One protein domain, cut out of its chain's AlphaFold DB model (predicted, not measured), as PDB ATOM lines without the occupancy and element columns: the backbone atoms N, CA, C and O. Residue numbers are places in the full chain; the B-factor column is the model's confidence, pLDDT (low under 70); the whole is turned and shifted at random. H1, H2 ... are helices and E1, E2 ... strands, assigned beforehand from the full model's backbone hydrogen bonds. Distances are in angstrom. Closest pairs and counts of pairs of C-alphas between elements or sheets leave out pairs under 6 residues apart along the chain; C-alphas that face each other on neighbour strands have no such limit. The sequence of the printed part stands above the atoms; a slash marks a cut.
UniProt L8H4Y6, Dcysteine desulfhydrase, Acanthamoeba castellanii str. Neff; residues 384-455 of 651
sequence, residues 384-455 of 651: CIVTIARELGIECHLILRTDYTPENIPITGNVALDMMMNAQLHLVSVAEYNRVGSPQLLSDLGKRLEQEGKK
ATOM      1  N   CYS A 384     175.953 204.936 131.607       79.50
ATOM      2  CA  CYS A 384     176.823 204.669 132.742       79.50
ATOM      3  C   CYS A 384     178.274 205.083 132.458       79.50
ATOM      4  O   CYS A 384     178.712 205.195 131.311       79.50
ATOM      5  N   ILE A 385     179.032 205.319 133.525       84.81
ATOM      6  CA  ILE A 385     180.454 205.663 133.484       84.81
ATOM      7  C   ILE A 385     181.239 204.554 134.172       84.81
ATOM      8  O   ILE A 385     180.873 204.094 135.257       84.81
ATOM      9  N   VAL A 386     182.350 204.158 133.559       78.62
ATOM     10  CA  VAL A 386     183.327 203.244 134.147       78.62
ATOM     11  C   VAL A 386     184.620 204.004 134.350       78.62
ATOM     12  O   VAL A 386     185.197 204.545 133.407       78.62
ATOM     13  N   THR A 387     185.062 204.088 135.595       79.25
ATOM     14  CA  THR A 387     186.193 204.929 135.968       79.25
ATOM     15  C   THR A 387     186.795 204.457 137.290       79.25
ATOM     16  O   THR A 387     186.565 203.336 137.732       79.25
ATOM     17  N   ILE A 388     187.612 205.304 137.904       58.84
ATOM     18  CA  ILE A 388     188.247 205.100 139.205       58.84
ATOM     19  C   ILE A 388     187.836 206.236 140.182       58.84
ATOM     20  O   ILE A 388     188.291 206.255 141.318       58.84
ATOM     21  N   ALA A 389     186.945 207.168 139.786       49.41
ATOM     22  CA  ALA A 389     186.312 208.166 140.674       49.41
ATOM     23  C   ALA A 389     184.913 208.627 140.192       49.41
ATOM     24  O   ALA A 389     184.709 208.790 138.994       49.41
ATOM     25  N   ARG A 390     183.947 208.875 141.092       42.22
ATOM     26  CA  ARG A 390     182.546 209.190 140.723       42.22
ATOM     27  C   ARG A 390     182.234 210.683 140.563       42.22
ATOM     28  O   ARG A 390     182.627 211.476 141.409       42.22
ATOM     29  N   GLU A 391     181.393 211.033 139.576       41.22
ATOM     30  CA  GLU A 391     180.648 212.306 139.529       41.22
ATOM     31  C   GLU A 391     179.380 212.233 138.635       41.22
ATOM     32  O   GLU A 391     179.394 211.568 137.602       41.22
ATOM     33  N   LEU A 392     178.310 212.954 139.022       47.38
ATOM     34  CA  LEU A 392     176.977 213.085 138.378       47.38
ATOM     35  C   LEU A 392     175.981 211.913 138.518       47.38
ATOM     36  O   LEU A 392     176.345 210.774 138.782       47.38
ATOM     37  N   GLY A 393     174.685 212.217 138.331       45.91
ATOM     38  CA  GLY A 393     173.528 211.299 138.399       45.91
ATOM     39  C   GLY A 393     173.449 210.245 137.283       45.91
ATOM     40  O   GLY A 393     172.356 209.847 136.889       45.91
ATOM     41  N   ILE A 394     174.606 209.835 136.771       65.06
ATOM     42  CA  ILE A 394     174.820 208.730 135.841       65.06
ATOM     43  C   ILE A 394     175.277 207.525 136.681       65.06
ATOM     44  O   ILE A 394     175.957 207.690 137.701       65.06
ATOM     45  N   GLU A 395     174.878 206.306 136.314       78.06
ATOM     46  CA  GLU A 395     175.347 205.120 137.038       78.06
ATOM     47  C   GLU A 395     176.877 205.024 136.936       78.06
ATOM     48  O   GLU A 395     177.442 205.173 135.856       78.06
ATOM     49  N   CYS A 396     177.562 204.800 138.059       86.19
ATOM     50  CA  CYS A 396     179.021 204.855 138.119       86.19
ATOM     51  C   CYS A 396     179.589 203.532 138.621       86.19
ATOM     52  O   CYS A 396     179.235 203.077 139.710       86.19
ATOM     53  N   HIS A 397     180.515 202.964 137.856       91.31
ATOM     54  CA  HIS A 397     181.268 201.768 138.202       91.31
ATOM     55  C   HIS A 397     182.737 202.135 138.435       91.31
ATOM     56  O   HIS A 397     183.376 202.720 137.559       91.31
ATOM     57  N   LEU A 398     183.264 201.796 139.613       90.81
ATOM     58  CA  LEU A 398     184.614 202.143 140.051       90.81
ATOM     59  C   LEU A 398     185.491 200.903 140.170       90.81
ATOM     60  O   LEU A 398     185.141 199.987 140.907       90.81
ATOM     61  N   ILE A 399     186.635 200.880 139.487       91.19
ATOM     62  CA  ILE A 399     187.652 199.839 139.684       91.19
ATOM     63  C   ILE A 399     188.631 200.312 140.759       91.19
ATOM     64  O   ILE A 399     189.369 201.272 140.542       91.19
ATOM     65  N   LEU A 400     188.662 199.637 141.910       90.31
ATOM     66  CA  LEU A 400     189.565 199.965 143.012       90.31
ATOM     67  C   LEU A 400     190.711 198.955 143.082       90.31
ATOM     68  O   LEU A 400     190.493 197.770 143.322       90.31
ATOM     69  N   ARG A 401     191.941 199.446 142.910       88.69
ATOM     70  CA  ARG A 401     193.166 198.663 143.105       88.69
ATOM     71  C   ARG A 401     193.422 198.488 144.604       88.69
ATOM     72  O   ARG A 401     193.856 199.434 145.259       88.69
ATOM     73  N   THR A 402     193.155 197.303 145.139       87.75
ATOM     74  CA  THR A 402     193.305 196.993 146.563       87.75
ATOM     75  C   THR A 402     193.386 195.489 146.809       87.75
ATOM     76  O   THR A 402     192.736 194.715 146.114       87.75
ATOM     77  N   ASP A 403     194.138 195.080 147.831       89.19
ATOM     78  CA  ASP A 403     194.164 193.689 148.308       89.19
ATOM     79  C   ASP A 403     193.095 193.409 149.385       89.19
ATOM     80  O   ASP A 403     192.980 192.286 149.877       89.19
ATOM     81  N   TYR A 404     192.288 194.416 149.744       91.38
ATOM     82  CA  TYR A 404     191.074 194.215 150.539       91.38
ATOM     83  C   TYR A 404     190.017 193.431 149.749       91.38
ATOM     84  O   TYR A 404     189.905 193.539 148.527       91.38
ATOM     85  N   THR A 405     189.196 192.677 150.471       92.88
ATOM     86  CA  THR A 405     188.002 192.005 149.961       92.88
ATOM     87  C   THR A 405     186.757 192.849 150.258       92.88
ATOM     88  O   THR A 405     186.810 193.758 151.097       92.88
ATOM     89  N   PRO A 406     185.608 192.574 149.611       93.00
ATOM     90  CA  PRO A 406     184.360 193.277 149.910       93.00
ATOM     91  C   PRO A 406     183.958 193.226 151.394       93.00
ATOM     92  O   PRO A 406     183.296 194.138 151.880       93.00
ATOM     93  N   GLU A 407     184.372 192.187 152.122       93.31
ATOM     94  CA  GLU A 407     184.050 191.987 153.536       93.31
ATOM     95  C   GLU A 407     184.920 192.812 154.493       93.31
ATOM     96  O   GLU A 407     184.508 193.038 155.630       93.31
ATOM     97  N   ASN A 408     186.123 193.228 154.079       93.25
ATOM     98  CA  ASN A 408     187.099 193.854 154.979       93.25
ATOM     99  C   ASN A 408     187.625 195.219 154.512       93.25
ATOM    100  O   ASN A 408     188.451 195.813 155.208       93.25
ATOM    101  N   ILE A 409     187.157 195.727 153.369       90.94
ATOM    102  CA  ILE A 409     187.527 197.059 152.896       90.94
ATOM    103  C   ILE A 409     187.072 198.139 153.901       90.94
ATOM    104  O   ILE A 409     185.892 198.198 154.256       90.94
ATOM    105  N   PRO A 410     187.977 199.022 154.366       89.62
ATOM    106  CA  PRO A 410     187.598 200.112 155.258       89.62
ATOM    107  C   PRO A 410     186.658 201.110 154.569       89.62
ATOM    108  O   PRO A 410     186.998 201.700 153.543       89.62
ATOM    109  N   ILE A 411     185.495 201.355 155.172       90.69
ATOM    110  CA  ILE A 411     184.531 202.357 154.698       90.69
ATOM    111  C   ILE A 411     184.892 203.716 155.315       90.69
ATOM    112  O   ILE A 411     184.297 204.160 156.294       90.69
ATOM    113  N   THR A 412     185.921 204.363 154.767       88.88
ATOM    114  CA  THR A 412     186.404 205.690 155.192       88.88
ATOM    115  C   THR A 412     186.859 206.521 153.987       88.88
ATOM    116  O   THR A 412     187.046 205.992 152.890       88.88
ATOM    117  N   GLY A 413     187.037 207.832 154.179       86.88
ATOM    118  CA  GLY A 413     187.508 208.756 153.146       86.88
ATOM    119  C   GLY A 413     186.681 208.669 151.859       86.88
ATOM    120  O   GLY A 413     185.450 208.685 151.901       86.88
ATOM    121  N   ASN A 414     187.360 208.541 150.714       85.12
ATOM    122  CA  ASN A 414     186.709 208.473 149.401       85.12
ATOM    123  C   ASN A 414     185.768 207.265 149.248       85.12
ATOM    124  O   ASN A 414     184.695 207.429 148.680       85.12
ATOM    125  N   VAL A 415     186.088 206.096 149.822       87.62
ATOM    126  CA  VAL A 415     185.223 204.897 149.727       87.62
ATOM    127  C   VAL A 415     183.855 205.155 150.363       87.62
ATOM    128  O   VAL A 415     182.826 204.782 149.801       87.62
ATOM    129  N   ALA A 416     183.823 205.842 151.509       88.62
ATOM    130  CA  ALA A 416     182.567 206.215 152.154       88.62
ATOM    131  C   ALA A 416     181.735 207.154 151.265       88.62
ATOM    132  O   ALA A 416     180.529 206.952 151.119       88.62
ATOM    133  N   LEU A 417     182.378 208.138 150.625       85.62
ATOM    134  CA  LEU A 417     181.710 209.054 149.698       85.62
ATOM    135  C   LEU A 417     181.183 208.317 148.466       85.62
ATOM    136  O   LEU A 417     180.020 208.501 148.117       85.62
ATOM    137  N   ASP A 418     181.983 207.443 147.857       86.44
ATOM    138  CA  ASP A 418     181.586 206.642 146.698       86.44
ATOM    139  C   ASP A 418     180.347 205.785 147.005       86.44
ATOM    140  O   ASP A 418     179.398 205.744 146.217       86.44
ATOM    141  N   MET A 419     180.297 205.163 148.187       86.81
ATOM    142  CA  MET A 419     179.145 204.371 148.631       86.81
ATOM    143  C   MET A 419     177.911 205.224 148.944       86.81
ATOM    144  O   MET A 419     176.813 204.865 148.519       86.81
ATOM    145  N   MET A 420     178.060 206.368 149.626       85.31
ATOM    146  CA  MET A 420     176.956 207.325 149.854       85.31
ATOM    147  C   MET A 420     176.335 207.795 148.541       85.31
ATOM    148  O   MET A 420     175.144 208.085 148.444       85.31
ATOM    149  N   MET A 421     177.180 207.857 147.526       82.19
ATOM    150  CA  MET A 421     176.845 208.242 146.183       82.19
ATOM    151  C   MET A 421     176.240 207.079 145.382       82.19
ATOM    152  O   MET A 421     175.696 207.315 144.315       82.19
ATOM    153  N   ASN A 422     176.193 205.850 145.898       83.75
ATOM    154  CA  ASN A 422     175.703 204.660 145.192       83.75
ATOM    155  C   ASN A 422     176.587 204.265 143.989       83.75
ATOM    156  O   ASN A 422     176.093 203.815 142.950       83.75
ATOM    157  N   ALA A 423     177.904 204.457 144.110       88.25
ATOM    158  CA  ALA A 423     178.881 203.893 143.183       88.25
ATOM    159  C   ALA A 423     178.937 202.363 143.311       88.25
ATOM    160  O   ALA A 423     178.896 201.817 144.412       88.25
ATOM    161  N   GLN A 424     179.094 201.671 142.187       91.31
ATOM    162  CA  GLN A 424     179.338 200.232 142.157       91.31
ATOM    163  C   GLN A 424     180.847 199.976 142.208       91.31
ATOM    164  O   GLN A 424     181.548 200.279 141.242       91.31
ATOM    165  N   LEU A 425     181.351 199.439 143.320       92.56
ATOM    166  CA  LEU A 425     182.783 199.204 143.534       92.56
ATOM    167  C   LEU A 425     183.193 197.802 143.057       92.56
ATOM    168  O   LEU A 425     182.624 196.803 143.488       92.56
ATOM    169  N   HIS A 426     184.216 197.728 142.205       93.94
ATOM    170  CA  HIS A 426     184.826 196.492 141.710       93.94
ATOM    171  C   HIS A 426     186.271 196.439 142.202       93.94
ATOM    172  O   HIS A 426     187.109 197.228 141.765       93.94
ATOM    173  N   LEU A 427     186.561 195.540 143.141       93.62
ATOM    174  CA  LEU A 427     187.896 195.426 143.729       93.62
ATOM    175  C   LEU A 427     188.797 194.565 142.838       93.62
ATOM    176  O   LEU A 427     188.396 193.489 142.397       93.62
ATOM    177  N   VAL A 428     190.016 195.037 142.588       92.56
ATOM    178  CA  VAL A 428     191.050 194.325 141.829       92.56
ATOM    179  C   VAL A 428     192.321 194.295 142.663       92.56
ATOM    180  O   VAL A 428     192.802 195.347 143.086       92.56
ATOM    181  N   SER A 429     192.882 193.101 142.873       91.69
ATOM    182  CA  SER A 429     194.122 192.945 143.640       91.69
ATOM    183  C   SER A 429     195.282 193.689 142.990       91.69
ATOM    184  O   SER A 429     195.319 193.898 141.773       91.69
ATOM    185  N   VAL A 430     196.277 194.066 143.789       87.56
ATOM    186  CA  VAL A 430     197.464 194.758 143.276       87.56
ATOM    187  C   VAL A 430     198.201 193.891 142.255       87.56
ATOM    188  O   VAL A 430     198.645 194.394 141.222       87.56
ATOM    189  N   ALA A 431     198.285 192.582 142.505       92.06
ATOM    190  CA  ALA A 431     198.908 191.628 141.593       92.06
ATOM    191  C   ALA A 431     198.179 191.552 140.244       92.06
ATOM    192  O   ALA A 431     198.820 191.587 139.193       92.06
ATOM    193  N   GLU A 432     196.846 191.495 140.265       92.50
ATOM    194  CA  GLU A 432     196.043 191.442 139.046       92.50
ATOM    195  C   GLU A 432     196.124 192.754 138.266       92.50
ATOM    196  O   GLU A 432     196.330 192.741 137.054       92.50
ATOM    197  N   TYR A 433     196.055 193.890 138.963       89.44
ATOM    198  CA  TYR A 433     196.208 195.204 138.350       89.44
ATOM    199  C   TYR A 433     197.552 195.343 137.629       89.44
ATOM    200  O   TYR A 433     197.589 195.799 136.490       89.44
ATOM    201  N   ASN A 434     198.646 194.908 138.258       88.12
ATOM    202  CA  ASN A 434     199.978 194.965 137.656       88.12
ATOM    203  C   ASN A 434     200.127 194.006 136.462       88.12
ATOM    204  O   ASN A 434     200.879 194.297 135.536       88.12
ATOM    205  N   ARG A 435     199.426 192.866 136.480       95.00
ATOM    206  CA  ARG A 435     199.477 191.850 135.419       95.00
ATOM    207  C   ARG A 435     198.652 192.234 134.193       95.00
ATOM    208  O   ARG A 435     199.088 191.999 133.071       95.00
ATOM    209  N   VAL A 436     197.446 192.757 134.409       93.75
ATOM    210  CA  VAL A 436     196.465 193.041 133.349       93.75
ATOM    211  C   VAL A 436     196.568 194.484 132.858       93.75
ATOM    212  O   VAL A 436     196.425 194.747 131.665       93.75
ATOM    213  N   GLY A 437     196.849 195.420 133.763       89.56
ATOM    214  CA  GLY A 437     196.896 196.847 133.475       89.56
ATOM    215  C   GLY A 437     195.513 197.501 133.419       89.56
ATOM    216  O   GLY A 437     194.498 196.889 133.076       89.56
ATOM    217  N   SER A 438     195.467 198.796 133.735       88.75
ATOM    218  CA  SER A 438     194.213 199.556 133.770       88.75
ATOM    219  C   SER A 438     193.446 199.628 132.445       88.75
ATOM    220  O   SER A 438     192.218 199.559 132.515       88.75
ATOM    221  N   PRO A 439     194.071 199.753 131.250       91.25
ATOM    222  CA  PRO A 439     193.301 199.866 130.010       91.25
ATOM    223  C   PRO A 439     192.487 198.601 129.719       91.25
ATOM    224  O   PRO A 439     191.323 198.684 129.331       91.25
ATOM    225  N   GLN A 440     193.082 197.431 129.963       95.25
ATOM    226  CA  GLN A 440     192.424 196.154 129.723       95.25
ATOM    227  C   GLN A 440     191.315 195.896 130.752       95.25
ATOM    228  O   GLN A 440     190.208 195.543 130.357       95.25
ATOM    229  N   LEU A 441     191.556 196.178 132.039       93.75
ATOM    230  CA  LEU A 441     190.529 196.078 133.088       93.75
ATOM    231  C   LEU A 441     189.306 196.966 132.802       93.75
ATOM    232  O   LEU A 441     188.168 196.525 132.963       93.75
ATOM    233  N   LEU A 442     189.530 198.206 132.347       93.25
ATOM    234  CA  LEU A 442     188.455 199.114 131.930       93.25
ATOM    235  C   LEU A 442     187.680 198.558 130.730       93.25
ATOM    236  O   LEU A 442     186.451 198.571 130.745       93.25
ATOM    237  N   SER A 443     188.387 198.047 129.718       95.75
ATOM    238  CA  SER A 443     187.778 197.402 128.547       95.75
ATOM    239  C   SER A 443     186.921 196.197 128.946       95.75
ATOM    240  O   SER A 443     185.798 196.057 128.467       95.75
ATOM    241  N   ASP A 444     187.422 195.327 129.821       96.31
ATOM    242  CA  ASP A 444     186.724 194.100 130.214       96.31
ATOM    243  C   ASP A 444     185.462 194.399 131.027       96.31
ATOM    244  O   ASP A 444     184.406 193.814 130.773       96.31
ATOM    245  N   LEU A 445     185.530 195.367 131.947       95.50
ATOM    246  CA  LEU A 445     184.348 195.835 132.665       95.50
ATOM    247  C   LEU A 445     183.348 196.520 131.724       95.50
ATOM    248  O   LEU A 445     182.149 196.274 131.837       95.50
ATOM    249  N   GLY A 446     183.828 197.321 130.768       95.56
ATOM    250  CA  GLY A 446     182.997 197.922 129.725       95.56
ATOM    251  C   GLY A 446     182.207 196.872 128.942       95.56
ATOM    252  O   GLY A 446     180.981 196.909 128.933       95.56
ATOM    253  N   LYS A 447     182.893 195.868 128.384       97.38
ATOM    254  CA  LYS A 447     182.259 194.766 127.636       97.38
ATOM    255  C   LYS A 447     181.241 193.999 128.472       97.38
ATOM    256  O   LYS A 447     180.199 193.599 127.958       97.38
ATOM    257  N   ARG A 448     181.521 193.786 129.760       96.94
ATOM    258  CA  ARG A 448     180.564 193.144 130.669       96.94
ATOM    259  C   ARG A 448     179.292 193.978 130.827       96.94
ATOM    260  O   ARG A 448     178.201 193.432 130.740       96.94
ATOM    261  N   LEU A 449     179.416 195.291 131.014       95.50
ATOM    262  CA  LEU A 449     178.260 196.185 131.143       95.50
ATOM    263  C   LEU A 449     177.470 196.305 129.831       95.50
ATOM    264  O   LEU A 449     176.244 196.364 129.864       95.50
ATOM    265  N   GLU A 450     178.143 196.267 128.680       96.19
ATOM    266  CA  GLU A 450     177.484 196.179 127.368       96.19
ATOM    267  C   GLU A 450     176.646 194.898 127.237       96.19
ATOM    268  O   GLU A 450     175.509 194.944 126.766       96.19
ATOM    269  N   GLN A 451     177.160 193.759 127.713       96.62
ATOM    270  CA  GLN A 451     176.407 192.496 127.762       96.62
ATOM    271  C   GLN A 451     175.203 192.562 128.715       96.62
ATOM    272  O   GLN A 451     174.208 191.872 128.497       96.62
ATOM    273  N   GLU A 452     175.269 193.410 129.743       94.69
ATOM    274  CA  GLU A 452     174.159 193.723 130.653       94.69
ATOM    275  C   GLU A 452     173.170 194.754 130.058       94.69
ATOM    276  O   GLU A 452     172.189 195.116 130.708       94.69
ATOM    277  N   GLY A 453     173.385 195.205 128.815       92.62
ATOM    278  CA  GLY A 453     172.495 196.114 128.089       92.62
ATOM    279  C   GLY A 453     172.740 197.603 128.348       92.62
ATOM    280  O   GLY A 453     171.875 198.412 128.018       92.62
ATOM    281  N   LYS A 454     173.887 197.962 128.934       91.50
ATOM    282  CA  LYS A 454     174.300 199.353 129.185       91.50
ATOM    283  C   LYS A 454     175.189 199.894 128.065       91.50
ATOM    284  O   LYS A 454     175.715 199.144 127.244       91.50
ATOM    285  N   LYS A 455     175.415 201.204 128.072       90.75
ATOM    286  CA  LYS A 455     176.308 201.931 127.166       90.75
ATOM    287  C   LYS A 455     177.396 202.672 127.964       90.75
ATOM    288  O   LYS A 455     177.289 203.884 128.187       90.75
TER     289      LYS A 455
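Overview. This is residues 384 to 455 of the 651 residues of the protein "Dcysteine desulfhydrase" of Acanthamoeba castellanii str. Neff (UniProt L8H4Y6). A small sheet of three parallel strands, order E1 E2 E3, has the long helix H3 slantwise over one face; short H2 lies near the last residue of E2, and H1 only grazes the sheet. The 72 printed residues include, in order, E1, E2, H1, E3, H2 and H3. The class is mixed; the whole is compact, radius of gyration of the C-alphas 12.3 A, spans 32 by 31 by 18 A.

Along the chain. E2, residues 395 to 401, is 19.9 A long. E1, residues 384 to 387, begins at C-alpha (176.823, 204.669, 132.742); E3 is residues 424 to 428. H3, residues 438 to 451, 20.1 A, ends at C-alpha (176.407, 192.496, 127.762). H1 is residues 413 to 420, H2 430 to 436.

Arrangement. N 387 and O 397, 2.9 A, join E1 and E2 within hydrogen-bond range, as do N 400 and O 426, 2.9 A, for E2 and E3. H3 is on the sheet at a height of 9.0 A, its closest C-alphas to E1 being Gly 446 and Val 386, 6.9 A. H2 and H3 are on one face, two layers, helices and sheet. E2, H1, E3 form a strand-helix-strand unit, parallel strands joined through a helix, with a right-handed crossover. Every O i to N i+4 pair in H1, H2 and H3 is within hydrogen-bond range.

Size, cuts and confidence. The farthest C-alphas, Gly 393 and Arg 435, are 32.6 A apart. The printed part has no cut. The link E2 to H1 is long, 11 residues. Residues 388 to 394 have pLDDT under 70.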